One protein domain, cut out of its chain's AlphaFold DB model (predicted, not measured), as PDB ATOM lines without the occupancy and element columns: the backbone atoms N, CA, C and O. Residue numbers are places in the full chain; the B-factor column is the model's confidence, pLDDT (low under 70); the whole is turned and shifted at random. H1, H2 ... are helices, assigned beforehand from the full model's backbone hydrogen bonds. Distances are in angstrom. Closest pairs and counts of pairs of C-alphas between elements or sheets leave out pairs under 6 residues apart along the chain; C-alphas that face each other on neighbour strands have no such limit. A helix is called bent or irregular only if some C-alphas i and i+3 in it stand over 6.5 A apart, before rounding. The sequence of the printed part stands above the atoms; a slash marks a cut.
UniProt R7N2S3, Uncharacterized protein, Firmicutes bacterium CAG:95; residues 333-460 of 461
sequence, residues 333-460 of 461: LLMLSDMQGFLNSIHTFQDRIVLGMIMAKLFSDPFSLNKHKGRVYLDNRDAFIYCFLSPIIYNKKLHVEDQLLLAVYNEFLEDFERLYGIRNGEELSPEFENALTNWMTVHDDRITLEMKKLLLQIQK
ATOM      1  N   LEU A 333      -9.946  30.411  36.580       92.50
ATOM      2  CA  LEU A 333      -9.358  31.753  36.532       92.50
ATOM      3  C   LEU A 333      -9.793  32.627  37.712       92.50
ATOM      4  O   LEU A 333      -8.931  33.258  38.316       92.50
ATOM      5  N   LEU A 334     -11.075  32.613  38.098       92.06
ATOM      6  CA  LEU A 334     -11.543  33.285  39.318       92.06
ATOM      7  C   LEU A 334     -10.772  32.778  40.542       92.06
ATOM      8  O   LEU A 334     -10.235  33.574  41.311       92.06
ATOM      9  N   MET A 335     -10.674  31.457  40.683       80.81
ATOM     10  CA  MET A 335      -9.937  30.795  41.757       80.81
ATOM     11  C   MET A 335      -8.440  31.123  41.765       80.81
ATOM     12  O   MET A 335      -7.834  31.183  42.827       80.81
ATOM     13  N   LEU A 336      -7.828  31.307  40.597       80.25
ATOM     14  CA  LEU A 336      -6.413  31.655  40.462       80.25
ATOM     15  C   LEU A 336      -6.154  33.162  40.502       80.25
ATOM     16  O   LEU A 336      -4.998  33.576  40.429       80.25
ATOM     17  N   SER A 337      -7.203  33.974  40.596       87.38
ATOM     18  CA  SER A 337      -7.088  35.423  40.643       87.38
ATOM     19  C   SER A 337      -7.056  35.963  42.070       87.38
ATOM     20  O   SER A 337      -7.393  35.281  43.037       87.38
ATOM     21  N   ASP A 338      -6.723  37.240  42.210       83.50
ATOM     22  CA  ASP A 338      -6.880  37.971  43.473       83.50
ATOM     23  C   ASP A 338      -8.340  38.301  43.807       83.50
ATOM     24  O   ASP A 338      -8.620  38.817  44.886       83.50
ATOM     25  N   MET A 339      -9.283  37.947  42.930       89.62
ATOM     26  CA  MET A 339     -10.716  37.971  43.218       89.62
ATOM     27  C   MET A 339     -11.221  36.676  43.861       89.62
ATOM     28  O   MET A 339     -12.400  36.602  44.204       89.62
ATOM     29  N   GLN A 340     -10.367  35.667  44.094       83.69
ATOM     30  CA  GLN A 340     -10.776  34.413  44.751       83.69
ATOM     31  C   GLN A 340     -11.482  34.647  46.101       83.69
ATOM     32  O   GLN A 340     -12.337  33.857  46.492       83.69
ATOM     33  N   GLY A 341     -11.159  35.751  46.790       80.81
ATOM     34  CA  GLY A 341     -11.779  36.144  48.056       80.81
ATOM     35  C   GLY A 341     -13.287  36.382  47.955       80.81
ATOM     36  O   GLY A 341     -13.985  36.170  48.939       80.81
ATOM     37  N   PHE A 342     -13.819  36.709  46.772       89.31
ATOM     38  CA  PHE A 342     -15.267  36.821  46.571       89.31
ATOM     39  C   PHE A 342     -15.998  35.509  46.843       89.31
ATOM     40  O   PHE A 342     -17.120  35.545  47.331       89.31
ATOM     41  N   LEU A 343     -15.352  34.352  46.645       83.81
ATOM     42  CA  LEU A 343     -15.932  33.051  46.999       83.81
ATOM     43  C   LEU A 343     -16.195  32.897  48.508       83.81
ATOM     44  O   LEU A 343     -16.977  32.029  48.886       83.81
ATOM     45  N   ASN A 344     -15.562  33.719  49.354       77.81
ATOM     46  CA  ASN A 344     -15.780  33.755  50.807       77.81
ATOM     47  C   ASN A 344     -16.849  34.756  51.221       77.81
ATOM     48  O   ASN A 344     -17.335  34.695  52.344       77.81
ATOM     49  N   SER A 345     -17.156  35.698  50.336       85.50
ATOM     50  CA  SER A 345     -18.064  36.807  50.604       85.50
ATOM     51  C   SER A 345     -19.464  36.553  50.058       85.50
ATOM     52  O   SER A 345     -20.332  37.382  50.274       85.50
ATOM     53  N   ILE A 346     -19.700  35.440  49.355       88.06
ATOM     54  CA  ILE A 346     -21.036  35.044  48.894       88.06
ATOM     55  C   ILE A 346     -21.798  34.325  50.016       88.06
ATOM     56  O   ILE A 346     -21.384  33.265  50.483       88.06
ATOM     57  N   HIS A 347     -22.938  34.881  50.428       85.38
ATOM     58  CA  HIS A 347     -23.781  34.340  51.503       85.38
ATOM     59  C   HIS A 347     -25.224  34.075  51.064       85.38
ATOM     60  O   HIS A 347     -25.893  33.227  51.655       85.38
ATOM     61  N   THR A 348     -25.707  34.749  50.018       89.31
ATOM     62  CA  THR A 348     -27.048  34.527  49.452       89.31
ATOM     63  C   THR A 348     -26.984  33.763  48.134       89.31
ATOM     64  O   THR A 348     -25.912  33.536  47.564       89.31
ATOM     65  N   PHE A 349     -28.139  33.315  47.631       89.88
ATOM     66  CA  PHE A 349     -28.192  32.746  46.287       89.88
ATOM     67  C   PHE A 349     -27.930  33.821  45.231       89.88
ATOM     68  O   PHE A 349     -27.186  33.579  44.281       89.88
ATOM     69  N   GLN A 350     -28.456  35.027  45.447       92.50
ATOM     70  CA  GLN A 350     -28.222  36.164  44.568       92.50
ATOM     71  C   GLN A 350     -26.734  36.521  44.431       92.50
ATOM     72  O   GLN A 350     -26.281  36.765  43.312       92.50
ATOM     73  N   ASP A 351     -25.960  36.461  45.520       94.38
ATOM     74  CA  ASP A 351     -24.508  36.678  45.480       94.38
ATOM     75  C   ASP A 351     -23.820  35.701  44.515       94.38
ATOM     76  O   ASP A 351     -22.961  36.096  43.728       94.38
ATOM     77  N   ARG A 352     -24.224  34.421  44.524       93.94
ATOM     78  CA  ARG A 352     -23.665  33.397  43.622       93.94
ATOM     79  C   ARG A 352     -24.005  33.670  42.164       93.94
ATOM     80  O   ARG A 352     -23.157  33.468  41.296       93.94
ATOM     81  N   ILE A 353     -25.222  34.137  41.890       95.31
ATOM     82  CA  ILE A 353     -25.653  34.487  40.532       95.31
ATOM     83  C   ILE A 353     -24.863  35.685  40.014       95.31
ATOM     84  O   ILE A 353     -24.286  35.603  38.928       95.31
ATOM     85  N   VAL A 354     -24.751  36.751  40.809       97.06
ATOM     86  CA  VAL A 354     -23.977  37.937  40.425       97.06
ATOM     87  C   VAL A 354     -22.489  37.613  40.291       97.06
ATOM     88  O   VAL A 354     -21.872  38.018  39.308       97.06
ATOM     89  N   LEU A 355     -21.903  36.822  41.195       97.69
ATOM     90  CA  LEU A 355     -20.512  36.385  41.050       97.69
ATOM     91  C   LEU A 355     -20.309  35.519  39.797       97.69
ATOM     92  O   LEU A 355     -19.287  35.657  39.129       97.69
ATOM     93  N   GLY A 356     -21.281  34.676  39.436       97.44
ATOM     94  CA  GLY A 356     -21.282  33.937  38.171       97.44
ATOM     95  C   GLY A 356     -21.250  34.864  36.953       97.44
ATOM     96  O   GLY A 356     -20.438  34.662  36.048       97.44
ATOM     97  N   MET A 357     -22.054  35.932  36.960       97.81
ATOM     98  CA  MET A 357     -22.058  36.949  35.902       97.81
ATOM     99  C   MET A 357     -20.717  37.690  35.815       97.81
ATOM    100  O   MET A 357     -20.161  37.819  34.725       97.81
ATOM    101  N   ILE A 358     -20.162  38.118  36.956       98.00
ATOM    102  CA  ILE A 358     -18.846  38.774  37.039       98.00
ATOM    103  C   ILE A 358     -17.750  37.848  36.503       98.00
ATOM    104  O   ILE A 358     -16.971  38.247  35.636       98.00
ATOM    105  N   MET A 359     -17.716  36.597  36.972       97.56
ATOM    106  CA  MET A 359     -16.778  35.569  36.521       97.56
ATOM    107  C   MET A 359     -16.858  35.398  35.005       97.56
ATOM    108  O   MET A 359     -15.841  35.409  34.314       97.56
ATOM    109  N   ALA A 360     -18.071  35.278  34.472       96.62
ATOM    110  CA  ALA A 360     -18.287  35.062  33.056       96.62
ATOM    111  C   ALA A 360     -17.888  36.289  32.214       96.62
ATOM    112  O   ALA A 360     -17.327  36.120  31.130       96.62
ATOM    113  N   LYS A 361     -18.118  37.513  32.710       96.19
ATOM    114  CA  LYS A 361     -17.727  38.767  32.046       96.19
ATOM    115  C   LYS A 361     -16.206  38.945  32.023       96.19
ATOM    116  O   LYS A 361     -15.658  39.252  30.967       96.19
ATOM    117  N   LEU A 362     -15.527  38.714  33.151       96.19
ATOM    118  CA  LEU A 362     -14.087  38.963  33.300       96.19
ATOM    119  C   LEU A 362     -13.208  37.825  32.765       96.19
ATOM    120  O   LEU A 362     -12.157  38.090  32.186       96.19
ATOM    121  N   PHE A 363     -13.633  36.569  32.922       96.38
ATOM    122  CA  PHE A 363     -12.794  35.390  32.662       96.38
ATOM    123  C   PHE A 363     -13.259  34.536  31.470       96.38
ATOM    124  O   PHE A 363     -12.763  33.426  31.254       96.38
ATOM    125  N   SER A 364     -14.172  35.067  30.642       94.38
ATOM    126  CA  SER A 364     -14.511  34.454  29.346       94.38
ATOM    127  C   SER A 364     -13.292  34.296  28.435       94.38
ATOM    128  O   SER A 364     -13.206  33.310  27.699       94.38
ATOM    129  N   ASP A 365     -12.350  35.243  28.498       95.00
ATOM    130  CA  ASP A 365     -11.038  35.143  27.870       95.00
ATOM    131  C   ASP A 365     -10.069  34.364  28.778       95.00
ATOM    132  O   ASP A 365      -9.689  34.876  29.841       95.00
ATOM    133  N   PRO A 366      -9.622  33.161  28.365       94.81
ATOM    134  CA  PRO A 366      -8.677  32.376  29.145       94.81
ATOM    135  C   PRO A 366      -7.318  33.046  29.370       94.81
ATOM    136  O   PRO A 366      -6.586  32.654  30.275       94.81
ATOM    137  N   PHE A 367      -6.969  34.056  28.571       94.31
ATOM    138  CA  PHE A 367      -5.669  34.728  28.625       94.31
ATOM    139  C   PHE A 367      -5.705  36.061  29.381       94.31
ATOM    140  O   PHE A 367      -4.661  36.701  29.533       94.31
ATOM    141  N   SER A 368      -6.880  36.460  29.884       93.06
ATOM    142  CA  SER A 368      -7.133  37.742  30.567       93.06
ATOM    143  C   SER A 368      -6.167  38.030  31.722       93.06
ATOM    144  O   SER A 368      -5.802  39.177  31.971       93.06
ATOM    145  N   LEU A 369      -5.694  36.982  32.398       92.88
ATOM    146  CA  LEU A 369      -4.832  37.079  33.574       92.88
ATOM    147  C   LEU A 369      -3.331  36.932  33.285       92.88
ATOM    148  O   LEU A 369      -2.513  37.177  34.174       92.88
ATOM    149  N   ASN A 370      -2.941  36.555  32.064       91.62
ATOM    150  CA  ASN A 370      -1.563  36.160  31.753       91.62
ATOM    151  C   ASN A 370      -0.555  37.286  31.993       91.62
ATOM    152  O   ASN A 370       0.465  37.091  32.655       91.62
ATOM    153  N   LYS A 371      -0.869  38.492  31.503       90.94
ATOM    154  CA  LYS A 371       0.013  39.667  31.593       90.94
ATOM    155  C   LYS A 371       0.384  40.013  33.036       90.94
ATOM    156  O   LYS A 371       1.500  40.455  33.299       90.94
ATOM    157  N   HIS A 372      -0.547  39.801  33.960       90.12
ATOM    158  CA  HIS A 372      -0.426  40.205  35.357       90.12
ATOM    159  C   HIS A 372      -0.396  39.013  36.322       90.12
ATOM    160  O   HIS A 372      -0.534  39.197  37.532       90.12
ATOM    161  N   LYS A 373      -0.159  37.804  35.791       88.31
ATOM    162  CA  LYS A 373       0.018  36.555  36.545       88.31
ATOM    163  C   LYS A 373      -1.078  36.351  37.596       88.31
ATOM    164  O   LYS A 373      -0.785  36.177  38.776       88.31
ATOM    165  N   GLY A 374      -2.332  36.449  37.151       86.69
ATOM    166  CA  GLY A 374      -3.528  36.261  37.976       86.69
ATOM    167  C   GLY A 374      -4.039  37.502  38.713       86.69
ATOM    168  O   GLY A 374      -5.132  37.467  39.263       86.69
ATOM    169  N   ARG A 375      -3.329  38.635  38.683       90.69
ATOM    170  CA  ARG A 375      -3.891  39.900  39.188       90.69
ATOM    171  C   ARG A 375      -4.855  40.498  38.176       90.69
ATOM    172  O   ARG A 375      -4.477  40.679  37.016       90.69
ATOM    173  N   VAL A 376      -6.058  40.857  38.608       93.62
ATOM    174  CA  VAL A 376      -7.025  41.500  37.716       93.62
ATOM    175  C   VAL A 376      -6.695  42.985  37.556       93.62
ATOM    176  O   VAL A 376      -6.531  43.714  38.533       93.62
ATOM    177  N   TYR A 377      -6.612  43.423  36.301       93.44
ATOM    178  CA  TYR A 377      -6.525  44.825  35.902       93.44
ATOM    179  C   TYR A 377      -7.747  45.151  35.048       93.44
ATOM    180  O   TYR A 377      -8.067  44.398  34.129       93.44
ATOM    181  N   LEU A 378      -8.424  46.259  35.348       91.50
ATOM    182  CA  LEU A 378      -9.604  46.704  34.610       91.50
ATOM    183  C   LEU A 378      -9.254  47.974  33.839       91.50
ATOM    184  O   LEU A 378      -9.159  49.064  34.399       91.50
ATOM    185  N   ASP A 379      -9.064  47.823  32.534       86.38
ATOM    186  CA  ASP A 379      -8.887  48.922  31.581       86.38
ATOM    187  C   ASP A 379     -10.173  49.223  30.788       86.38
ATOM    188  O   ASP A 379     -10.333  50.320  30.253       86.38
ATOM    189  N   ASN A 380     -11.128  48.289  30.771       92.06
ATOM    190  CA  ASN A 380     -12.439  48.446  30.153       92.06
ATOM    191  C   ASN A 380     -13.466  49.025  31.143       92.06
ATOM    192  O   ASN A 380     -13.872  48.361  32.101       92.06
ATOM    193  N   ARG A 381     -13.918  50.258  30.878       93.75
ATOM    194  CA  ARG A 381     -14.925  50.974  31.681       93.75
ATOM    195  C   ARG A 381     -16.226  50.193  31.837       93.75
ATOM    196  O   ARG A 381     -16.749  50.115  32.942       93.75
ATOM    197  N   ASP A 382     -16.738  49.616  30.760       95.62
ATOM    198  CA  ASP A 382     -18.034  48.939  30.775       95.62
ATOM    199  C   ASP A 382     -17.946  47.640  31.592       95.62
ATOM    200  O   ASP A 382     -18.854  47.328  32.354       95.62
ATOM    201  N   ALA A 383     -16.814  46.929  31.545       95.56
ATOM    202  CA  ALA A 383     -16.573  45.790  32.436       95.56
ATOM    203  C   ALA A 383     -16.517  46.214  33.915       95.56
ATOM    204  O   ALA A 383     -17.081  45.531  34.766       95.56
ATOM    205  N   PHE A 384     -15.882  47.348  34.228       96.19
ATOM    206  CA  PHE A 384     -15.859  47.889  35.591       96.19
ATOM    207  C   PHE A 384     -17.264  48.261  36.084       96.19
ATOM    208  O   PHE A 384     -17.655  47.860  37.179       96.19
ATOM    209  N   ILE A 385     -18.039  48.979  35.264       96.62
ATOM    210  CA  ILE A 385     -19.420  49.337  35.596       96.62
ATOM    211  C   ILE A 385     -20.242  48.067  35.821       96.62
ATOM    212  O   ILE A 385     -20.793  47.900  36.905       96.62
ATOM    213  N   TYR A 386     -20.261  47.155  34.846       97.69
ATOM    214  CA  TYR A 386     -21.051  45.926  34.894       97.69
ATOM    215  C   TYR A 386     -20.709  45.061  36.111       97.69
ATOM    216  O   TYR A 386     -21.608  44.557  36.779       97.69
ATOM    217  N   CYS A 387     -19.420  44.869  36.407       97.31
ATOM    218  CA  CYS A 387     -18.992  43.925  37.436       97.31
ATOM    219  C   CYS A 387     -18.983  44.500  38.856       97.31
ATOM    220  O   CYS A 387     -19.084  43.729  39.804       97.31
ATOM    221  N   PHE A 388     -18.833  45.818  39.024       95.94
ATOM    222  CA  PHE A 388     -18.640  46.419  40.350       95.94
ATOM    223  C   PHE A 388     -19.693  47.454  40.709       95.94
ATOM    224  O   PHE A 388     -20.237  47.402  41.809       95.94
ATOM    225  N   LEU A 389     -19.999  48.388  39.806       95.56
ATOM    226  CA  LEU A 389     -20.961  49.446  40.115       95.56
ATOM    227  C   LEU A 389     -22.400  48.949  39.990       95.56
ATOM    228  O   LEU A 389     -23.197  49.204  40.886       95.56
ATOM    229  N   SER A 390     -22.732  48.206  38.933       96.38
ATOM    230  CA  SER A 390     -24.091  47.717  38.683       96.38
ATOM    231  C   SER A 390     -24.653  46.857  39.824       96.38
ATOM    232  O   SER A 390     -25.784  47.128  40.229       96.38
ATOM    233  N   PRO A 391     -23.903  45.908  40.429       95.50
ATOM    234  CA  PRO A 391     -24.380  45.176  41.602       95.50
ATOM    235  C   PRO A 391     -24.705  46.083  42.795       95.50
ATOM    236  O   PRO A 391     -25.723  45.887  43.452       95.50
ATOM    237  N   ILE A 392     -23.876  47.103  43.055       93.94
ATOM    238  CA  ILE A 392     -24.075  48.055  44.161       93.94
ATOM    239  C   ILE A 392     -25.285  48.954  43.883       93.94
ATOM    240  O   ILE A 392     -26.124  49.147  44.761       93.94
ATOM    241  N   ILE A 393     -25.394  49.484  42.660       93.69
ATOM    242  CA  ILE A 393     -26.526  50.307  42.211       93.69
ATOM    243  C   ILE A 393     -27.829  49.520  42.355       93.69
ATOM    244  O   ILE A 393     -28.795  50.046  42.909       93.69
ATOM    245  N   TYR A 394     -27.835  48.261  41.905       92.56
ATOM    246  CA  TYR A 394     -28.975  47.360  42.030       92.56
ATOM    247  C   TYR A 394     -29.359  47.145  43.496       92.56
ATOM    248  O   TYR A 394     -30.513  47.361  43.868       92.56
ATOM    249  N   ASN A 395     -28.389  46.779  44.340       91.81
ATOM    250  CA  ASN A 395     -28.651  46.437  45.735       91.81
ATOM    251  C   ASN A 395     -29.166  47.633  46.544       91.81
ATOM    252  O   ASN A 395     -30.155  47.534  47.267       91.81
ATOM    253  N   LYS A 396     -28.536  48.798  46.361       90.44
ATOM    254  CA  LYS A 396     -28.907  50.048  47.038       90.44
ATOM    255  C   LYS A 396     -30.066  50.791  46.377       90.44
ATOM    256  O   LYS A 396     -30.514  51.799  46.917       90.44
ATOM    257  N   LYS A 397     -30.560  50.309  45.230       90.06
ATOM    258  CA  LYS A 397     -31.651  50.923  44.450       90.06
ATOM    259  C   LYS A 397     -31.350  52.392  44.115       90.06
ATOM    260  O   LYS A 397     -32.220  53.255  44.225       90.06
ATOM    261  N   LEU A 398     -30.100  52.677  43.741       88.94
ATOM    262  CA  LEU A 398     -29.641  54.042  43.468       88.94
ATOM    263  C   LEU A 398     -30.233  54.574  42.162       88.94
ATOM    264  O   LEU A 398     -30.382  53.844  41.181       88.94
ATOM    265  N   HIS A 399     -30.519  55.875  42.135       87.50
ATOM    266  CA  HIS A 399     -30.906  56.556  40.906       87.50
ATOM    267  C   HIS A 399     -29.665  56.900  40.075       87.50
ATOM    268  O   HIS A 399     -28.723  57.506  40.584       87.50
ATOM    269  N   VAL A 400     -29.671  56.520  38.795       85.56
ATOM    270  CA  VAL A 400     -28.563  56.755  37.863       85.56
ATOM    271  C   VAL A 400     -29.003  57.740  36.784       85.56
ATOM    272  O   VAL A 400     -29.830  57.405  35.939       85.56
ATOM    273  N   GLU A 401     -28.427  58.943  36.799       84.62
ATOM    274  CA  GLU A 401     -28.683  59.984  35.787       84.62
ATOM    275  C   GLU A 401     -27.658  59.969  34.641       84.62
ATOM    276  O   GLU A 401     -27.954  60.406  33.527       84.62
ATOM    277  N   ASP A 402     -26.445  59.467  34.895       87.75
ATOM    278  CA  ASP A 402     -25.393  59.378  33.881       87.75
ATOM    279  C   ASP A 402     -25.775  58.353  32.804       87.75
ATOM    280  O   ASP A 402     -25.959  57.169  33.087       87.75
ATOM    281  N   GLN A 403     -25.897  58.807  31.553       88.31
ATOM    282  CA  GLN A 403     -26.395  57.980  30.449       88.31
ATOM    283  C   GLN A 403     -25.478  56.800  30.107       88.31
ATOM    284  O   GLN A 403     -25.970  55.753  29.684       88.31
ATOM    285  N   LEU A 404     -24.161  56.953  30.268       86.19
ATOM    286  CA  LEU A 404     -23.205  55.886  29.971       86.19
ATOM    287  C   LEU A 404     -23.264  54.811  31.053       86.19
ATOM    288  O   LEU A 404     -23.322  53.622  30.738       86.19
ATOM    289  N   LEU A 405     -23.309  55.233  32.318       91.69
ATOM    290  CA  LEU A 405     -23.512  54.338  33.450       91.69
ATOM    291  C   LEU A 405     -24.853  53.601  33.331       91.69
ATOM    292  O   LEU A 405     -24.897  52.385  33.505       91.69
ATOM    293  N   LEU A 406     -25.921  54.318  32.971       93.12
ATOM    294  CA  LEU A 406     -27.261  53.762  32.804       93.12
ATOM    295  C   LEU A 406     -27.314  52.695  31.703       93.12
ATOM    296  O   LEU A 406     -27.959  51.670  31.889       93.12
ATOM    297  N   ALA A 407     -26.621  52.897  30.578       95.44
ATOM    298  CA  ALA A 407     -26.602  51.926  29.484       95.44
ATOM    299  C   ALA A 407     -26.010  50.573  29.915       95.44
ATOM    300  O   ALA A 407     -26.606  49.527  29.665       95.44
ATOM    301  N   VAL A 408     -24.867  50.588  30.607       96.81
ATOM    302  CA  VAL A 408     -24.213  49.357  31.085       96.81
ATOM    303  C   VAL A 408     -24.949  48.759  32.290       96.81
ATOM    304  O   VAL A 408     -25.000  47.541  32.454       96.81
ATOM    305  N   TYR A 409     -25.560  49.596  33.130       96.00
ATOM    306  CA  TYR A 409     -26.440  49.128  34.197       96.00
ATOM    307  C   TYR A 409     -27.668  48.394  33.642       96.00
ATOM    308  O   TYR A 409     -28.009  47.327  34.143       96.00
ATOM    309  N   ASN A 410     -28.275  48.895  32.563       95.81
ATOM    310  CA  ASN A 410     -29.373  48.206  31.886       95.81
ATOM    311  C   ASN A 410     -28.926  46.867  31.282       95.81
ATOM    312  O   ASN A 410     -29.653  45.892  31.420       95.81
ATOM    313  N   GLU A 411     -27.721  46.774  30.702       96.56
ATOM    314  CA  GLU A 411     -27.155  45.484  30.260       96.56
ATOM    315  C   GLU A 411     -27.055  44.488  31.431       96.56
ATOM    316  O   GLU A 411     -27.454  43.329  31.309       96.56
ATOM    317  N   PHE A 412     -26.560  44.941  32.589       96.94
ATOM    318  CA  PHE A 412     -26.512  44.119  33.800       96.94
ATOM    319  C   PHE A 412     -27.910  43.669  34.241       96.94
ATOM    320  O   PHE A 412     -28.084  42.496  34.563       96.94
ATOM    321  N   LEU A 413     -28.898  44.570  34.242       95.19
ATOM    322  CA  LEU A 413     -30.280  44.241  34.599       95.19
ATOM    323  C   LEU A 413     -30.891  43.225  33.638       95.19
ATOM    324  O   LEU A 413     -31.488  42.260  34.096       95.19
ATOM    325  N   GLU A 414     -30.712  43.397  32.329       95.06
ATOM    326  CA  GLU A 414     -31.218  42.463  31.321       95.06
ATOM    327  C   GLU A 414     -30.625  41.061  31.512       95.06
ATOM    328  O   GLU A 414     -31.352  40.066  31.488       95.06
ATOM    329  N   ASP A 415     -29.317  40.963  31.760       94.81
ATOM    330  CA  ASP A 415     -28.671  39.687  32.060       94.81
ATOM    331  C   ASP A 415     -29.129  39.100  33.396       94.81
ATOM    332  O   ASP A 415     -29.397  37.898  33.484       94.81
ATOM    333  N   PHE A 416     -29.241  39.932  34.431       93.88
ATOM    334  CA  PHE A 416     -29.693  39.505  35.747       93.88
ATOM    335  C   PHE A 416     -31.140  39.005  35.695       93.88
ATOM    336  O   PHE A 416     -31.428  37.923  36.193       93.88
ATOM    337  N   GLU A 417     -32.046  39.711  35.020       91.31
ATOM    338  CA  GLU A 417     -33.439  39.301  34.824       91.31
ATOM    339  C   GLU A 417     -33.551  38.057  33.942       91.31
ATOM    340  O   GLU A 417     -34.331  37.151  34.248       91.31
ATOM    341  N   ARG A 418     -32.741  37.955  32.880       91.31
ATOM    342  CA  ARG A 418     -32.652  36.745  32.054       91.31
ATOM    343  C   ARG A 418     -32.283  35.535  32.918       91.31
ATOM    344  O   ARG A 418     -32.897  34.473  32.778       91.31
ATOM    345  N   LEU A 419     -31.305  35.677  33.812       89.81
ATOM    346  CA  LEU A 419     -30.800  34.580  34.638       89.81
ATOM    347  C   LEU A 419     -31.657  34.283  35.862       89.81
ATOM    348  O   LEU A 419     -31.962  33.118  36.087       89.81
ATOM    349  N   TYR A 420     -32.037  35.298  36.632       86.25
ATOM    350  CA  TYR A 420     -32.687  35.191  37.939       86.25
ATOM    351  C   TYR A 420     -34.214  35.294  37.865       86.25
ATOM    352  O   TYR A 420     -34.920  34.644  38.640       86.25
ATOM    353  N   GLY A 421     -34.737  36.004  36.864       81.75
ATOM    354  CA  GLY A 421     -36.154  36.323  36.718       81.75
ATOM    355  C   GLY A 421     -36.579  37.547  37.537       81.75
ATOM    356  O   GLY A 421     -35.829  38.083  38.349       81.75
ATOM    357  N   ILE A 422     -37.824  37.984  37.335       65.81
ATOM    358  CA  ILE A 422     -38.411  39.144  38.022       65.81
ATOM    359  C   ILE A 422     -38.948  38.682  39.386       65.81
ATOM    360  O   ILE A 422     -40.120  38.318  39.511       65.81
ATOM    361  N   ARG A 423     -38.106  38.628  40.422       61.44
ATOM    362  CA  ARG A 423     -38.574  38.416  41.803       61.44
ATOM    363  C   ARG A 423     -37.871  39.318  42.808       61.44
ATOM    364  O   ARG A 423     -36.656  39.428  42.822       61.44
ATOM    365  N   ASN A 424     -38.694  39.875  43.694       53.84
ATOM    366  CA  ASN A 424     -38.311  40.661  44.859       53.84
ATOM    367  C   ASN A 424     -38.096  39.728  46.057       53.84
ATOM    368  O   ASN A 424     -39.013  38.977  46.401       53.84
ATOM    369  N   GLY A 425     -36.945  39.801  46.728       57.59
ATOM    370  CA  GLY A 425     -36.864  39.308  48.106       57.59
ATOM    371  C   GLY A 425     -35.474  39.035  48.663       57.59
ATOM    372  O   GLY A 425     -35.295  39.201  49.864       57.59
ATOM    373  N   GLU A 426     -34.507  38.637  47.836       70.69
ATOM    374  CA  GLU A 426     -33.115  38.517  48.280       70.69
ATOM    375  C   GLU A 426     -32.336  39.749  47.817       70.69
ATOM    376  O   GLU A 426     -32.473  40.200  46.685       70.69
ATOM    377  N   GLU A 427     -31.583  40.342  48.730       85.19
ATOM    378  CA  GLU A 427     -30.627  41.408  48.439       85.19
ATOM    379  C   GLU A 427     -29.230  40.773  48.384       85.19
ATOM    380  O   GLU A 427     -29.015  39.664  48.894       85.19
ATOM    381  N   LEU A 428     -28.278  41.437  47.726       92.31
ATOM    382  CA  LEU A 428     -26.879  41.040  47.864       92.31
ATOM    383  C   LEU A 428     -26.485  41.174  49.332       92.31
ATOM    384  O   LEU A 428     -26.882  42.133  50.003       92.31
ATOM    385  N   SER A 429     -25.717  40.209  49.834       93.81
ATOM    386  CA  SER A 429     -25.269  40.270  51.220       93.81
ATOM    387  C   SER A 429     -24.378  41.499  51.446       93.81
ATOM    388  O   SER A 429     -23.608  41.882  50.553       93.81
ATOM    389  N   PRO A 430     -24.426  42.119  52.641       93.38
ATOM    390  CA  PRO A 430     -23.489  43.178  52.999       93.38
ATOM    391  C   PRO A 430     -22.030  42.739  52.840       93.38
ATOM    392  O   PRO A 430     -21.187  43.540  52.449       93.38
ATOM    393  N   GLU A 431     -21.713  41.476  53.118       92.56
ATOM    394  CA  GLU A 431     -20.384  40.895  52.946       92.56
ATOM    395  C   GLU A 431     -19.925  40.940  51.485       92.56
ATOM    396  O   GLU A 431     -18.807  41.389  51.216       92.56
ATOM    397  N   PHE A 432     -20.779  40.532  50.540       95.12
ATOM    398  CA  PHE A 432     -20.446  40.556  49.118       95.12
ATOM    399  C   PHE A 432     -20.332  41.985  48.580       95.12
ATOM    400  O   PHE A 432     -19.355  42.317  47.905       95.12
ATOM    401  N   GLU A 433     -21.274  42.865  48.930       95.19
ATOM    402  CA  GLU A 433     -21.233  44.277  48.531       95.19
ATOM    403  C   GLU A 433     -19.974  44.987  49.067       95.19
ATOM    404  O   GLU A 433     -19.288  45.720  48.339       95.19
ATOM    405  N   ASN A 434     -19.624  44.731  50.331       93.62
ATOM    406  CA  ASN A 434     -18.403  45.251  50.941       93.62
ATOM    407  C   ASN A 434     -17.158  44.690  50.256       93.62
ATOM    408  O   ASN A 434     -16.202  45.436  50.057       93.62
ATOM    409  N   ALA A 435     -17.155  43.417  49.857       93.25
ATOM    410  CA  ALA A 435     -16.036  42.827  49.134       93.25
ATOM    411  C   ALA A 435     -15.814  43.504  47.773       93.25
ATOM    412  O   ALA A 435     -14.674  43.852  47.456       93.25
ATOM    413  N   LEU A 436     -16.881  43.770  47.007       95.19
ATOM    414  CA  LEU A 436     -16.805  44.521  45.745       95.19
ATOM    415  C   LEU A 436     -16.226  45.926  45.967       95.19
ATOM    416  O   LEU A 436     -15.292  46.340  45.279       95.19
ATOM    417  N   THR A 437     -16.739  46.642  46.973       92.62
ATOM    418  CA  THR A 437     -16.289  48.001  47.316       92.62
ATOM    419  C   THR A 437     -14.833  48.026  47.782       92.62
ATOM    420  O   THR A 437     -14.042  48.877  47.360       92.62
ATOM    421  N   ASN A 438     -14.459  47.073  48.634       91.94
ATOM    422  CA  ASN A 438     -13.111  46.940  49.164       91.94
ATOM    423  C   ASN A 438     -12.113  46.613  48.052       91.94
ATOM    424  O   ASN A 438     -11.057  47.235  47.999       91.94
ATOM    425  N   TRP A 439     -12.461  45.715  47.122       93.25
ATOM    426  CA  TRP A 439     -11.595  45.397  45.986       93.25
ATOM    427  C   TRP A 439     -11.278  46.655  45.168       93.25
ATOM    428  O   TRP A 439     -10.108  46.937  44.927       93.25
ATOM    429  N   MET A 440     -12.283  47.473  44.828       92.44
ATOM    430  CA  MET A 440     -12.060  48.727  44.088       92.44
ATOM    431  C   MET A 440     -11.190  49.741  44.847       92.44
ATOM    432  O   MET A 440     -10.468  50.514  44.223       92.44
ATOM    433  N   THR A 441     -11.272  49.751  46.180       87.69
ATOM    434  CA  THR A 441     -10.552  50.709  47.034       87.69
ATOM    435  C   THR A 441      -9.102  50.287  47.270       87.69
ATOM    436  O   THR A 441      -8.197  51.110  47.180       87.69
ATOM    437  N   VAL A 442      -8.868  49.003  47.556       88.12
ATOM    438  CA  VAL A 442      -7.531  48.437  47.815       88.12
ATOM    439  C   VAL A 442      -6.690  48.368  46.539       88.12
ATOM    440  O   VAL A 442      -5.464  48.398  46.601       88.12
ATOM    441  N   HIS A 443      -7.341  48.278  45.383       89.44
ATOM    442  CA  HIS A 443      -6.702  48.061  44.089       89.44
ATOM    443  C   HIS A 443      -6.893  49.231  43.134       89.44
ATOM    444  O   HIS A 443      -7.059  49.058  41.922       89.44
ATOM    445  N   ASP A 444      -6.884  50.438  43.689       87.75
ATOM    446  CA  ASP A 444      -7.111  51.658  42.935       87.75
ATOM    447  C   ASP A 444      -6.035  51.871  41.847       87.75
ATOM    448  O   ASP A 444      -6.298  52.489  40.817       87.75
ATOM    449  N   ASP A 445      -4.832  51.325  42.005       90.81
ATOM    450  CA  ASP A 445      -3.751  51.352  41.016       90.81
ATOM    451  C   ASP A 445      -4.046  50.517  39.753       90.81
ATOM    452  O   ASP A 445      -3.322  50.614  38.760       90.81
ATOM    453  N   ARG A 446      -5.121  49.719  39.768       92.56
ATOM    454  CA  ARG A 446      -5.479  48.749  38.715       92.56
ATOM    455  C   ARG A 446      -6.792  49.060  38.007       92.56
ATOM    456  O   ARG A 446      -7.254  48.256  37.196       92.56
ATOM    457  N   ILE A 447      -7.356  50.230  38.290       92.00
ATOM    458  CA  ILE A 447      -8.518  50.812  37.616       92.00
ATOM    459  C   ILE A 447      -8.158  52.201  37.076       92.00
ATOM    460  O   ILE A 447      -7.277  52.892  37.596       92.00
ATOM    461  N   THR A 448      -8.827  52.640  36.012       92.25
ATOM    462  CA  THR A 448      -8.514  53.924  35.366       92.25
ATOM    463  C   THR A 448      -8.985  55.124  36.199       92.25
ATOM    464  O   THR A 448      -9.869  55.021  37.052       92.25
ATOM    465  N   LEU A 449      -8.435  56.316  35.932       89.94
ATOM    466  CA  LEU A 449      -8.877  57.554  36.594       89.94
ATOM    467  C   LEU A 449     -10.367  57.854  36.349       89.94
ATOM    468  O   LEU A 449     -11.032  58.417  37.215       89.94
ATOM    469  N   GLU A 450     -10.889  57.491  35.176       90.19
ATOM    470  CA  GLU A 450     -12.314  57.606  34.847       90.19
ATOM    471  C   GLU A 450     -13.167  56.731  35.773       90.19
ATOM    472  O   GLU A 450     -14.108  57.226  36.391       90.19
ATOM    473  N   MET A 451     -12.780  55.466  35.967       92.25
ATOM    474  CA  MET A 451     -13.463  54.534  36.873       92.25
ATOM    475  C   MET A 451     -13.457  55.029  38.324       92.25
ATOM    476  O   MET A 451     -14.484  54.970  39.000       92.25
ATOM    477  N   LYS A 452     -12.339  55.601  38.795       90.12
ATOM    478  CA  LYS A 452     -12.259  56.212  40.136       90.12
ATOM    479  C   LYS A 452     -13.261  57.354  40.314       90.12
ATOM    480  O   LYS A 452     -13.867  57.481  41.374       90.12
ATOM    481  N   LYS A 453     -13.447  58.190  39.286       88.62
ATOM    482  CA  LYS A 453     -14.430  59.285  39.326       88.62
ATOM    483  C   LYS A 453     -15.861  58.754  39.407       88.62
ATOM    484  O   LYS A 453     -16.628  59.284  40.205       88.62
ATOM    485  N   LEU A 454     -16.189  57.708  38.644       87.62
ATOM    486  CA  LEU A 454     -17.495  57.042  38.707       87.62
ATOM    487  C   LEU A 454     -17.755  56.446  40.099       87.62
ATOM    488  O   LEU A 454     -18.818  56.661  40.675       87.62
ATOM    489  N   LEU A 455     -16.761  55.775  40.691       85.94
ATOM    490  CA  LEU A 455     -16.867  55.239  42.051       85.94
ATOM    491  C   LEU A 455     -17.175  56.341  43.079       85.94
ATOM    492  O   LEU A 455     -18.079  56.186  43.895       85.94
ATOM    493  N   LEU A 456     -16.473  57.477  43.005       85.69
ATOM    494  CA  LEU A 456     -16.714  58.623  43.889       85.69
ATOM    495  C   LEU A 456     -18.093  59.267  43.689       85.69
ATOM    496  O   LEU A 456     -18.600  59.892  44.617       85.69
ATOM    497  N   GLN A 457     -18.681  59.179  42.493       82.94
ATOM    498  CA  GLN A 457     -20.053  59.636  42.253       82.94
ATOM    499  C   GLN A 457     -21.053  58.712  42.944       82.94
ATOM    500  O   GLN A 457     -21.904  59.201  43.679       82.94
ATOM    501  N   ILE A 458     -20.900  57.394  42.781       82.00
ATOM    502  CA  ILE A 458     -21.772  56.399  43.420       82.00
ATOM    503  C   ILE A 458     -21.670  56.445  44.945       82.00
ATOM    504  O   ILE A 458     -22.685  56.359  45.618       82.00
ATOM    505  N   GLN A 459     -20.476  56.641  45.509       79.69
ATOM    506  CA  GLN A 459     -20.286  56.743  46.963       79.69
ATOM    507  C   GLN A 459     -20.926  57.993  47.600       79.69
ATOM    508  O   GLN A 459     -20.991  58.073  48.826       79.69
ATOM    509  N   LYS A 460     -21.345  58.983  46.801       76.00
ATOM    510  CA  LYS A 460     -22.040  60.194  47.275       76.00
ATOM    511  C   LYS A 460     -23.567  60.078  47.231       76.00
ATOM    512  O   LYS A 460     -24.223  60.966  47.776       76.00
TER     513      LYS A 460
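AT A GLANCE: This is residues 333 to 460 of the 461 residues of an uncharacterized protein of Firmicutes bacterium CAG:95 (UniProt R7N2S3). H4 runs through the middle of an all-helix body, with H3 and H7 on opposite sides of it, the three making a row of nearly aligned helices. H5 crosses H4 steeply on one side of this row and H6 packs on H4 from the other, while of the two short helices H1 lies at the end of H3 where residue 363 is and H2 packs on H6. The printed part has 128 residues, with seven named helices, H1 to H7 in order along the chain, and no named strand. It is compact, with a radius of gyration of the C-alphas of 13.9 A, and rounded, spanning 39 by 29 by 24 A.

IN THESE COORDINATES: H1, residues 333 to 336, begins at C-alpha 333 (-9.358, 31.753, 36.532). H2 is residues 342 to 345. H3, residues 349 to 363, is 20.7 A long from first to last C-alpha. H4, residues 381 to 396, measures 20.8 A and begins at C-alpha 381 (-14.925, 50.974, 31.681). It has a kink of 37 degrees near residue 388; it is neither bent nor irregular, but only just: C-alphas 387 and 390 are 6.5 A apart. H5, residues 403 to 420, is the longest at 24.8 A. H6, residues 430 to 442, measures 17.6 A. H7, residues 449 to 458, measures 14.6 A and ends at C-alpha 458 (-21.772, 56.399, 43.420).

HOW THE PARTS SIT: H4 is the hub, touching H3, H5, H6 and H7. H3 and H4 form a helical hairpin at a shallow tilt of 9 degrees, opposite ways; their closest C-alphas, of Ile 358 and Cys 387, are 5.2 A apart. H7 touches H4 at a shallow tilt of 11 degrees, the same way, closest at the C-alphas of Arg 381 and Met 451, 6.5 A. H5 touches H4 with residues 405 to 412 alone, closest at the C-alphas of Ser 390 and Tyr 409, 5.3 A; their steep tilt of 69 degrees is only just short of about perpendicular. H4 touches H6 with residues 388 to 392 alone, closest at the C-alphas of Phe 388 and Leu 436, 6.0 A; the tilt of 36 degrees, opposite ways, is only just steep. H2 touches H6, with the C-alphas of Ser 345 and Phe 432 closest at 4.7 A. H1 and H3 only just touch, with 3 pairs of C-alphas within 8 A, the closest being Leu 333 and Phe 363 at 6.3 A. H3 and H7 are apart. Each O i to N i+4 pair is within hydrogen-bond range in H3, H5, H6 and H7, and 9 of 12 are in H4; H1 and H2 are too short for such a pair.

THE WHOLE: The two C-alphas farthest apart, of Lys 371 and Asn 424, are 40.6 A apart. The printed part has no cut. The link from H3 to H4, residues 364 to 380, is long. The mean pLDDT of the printed part is 90.1, and residues 422 to 425 are under 70.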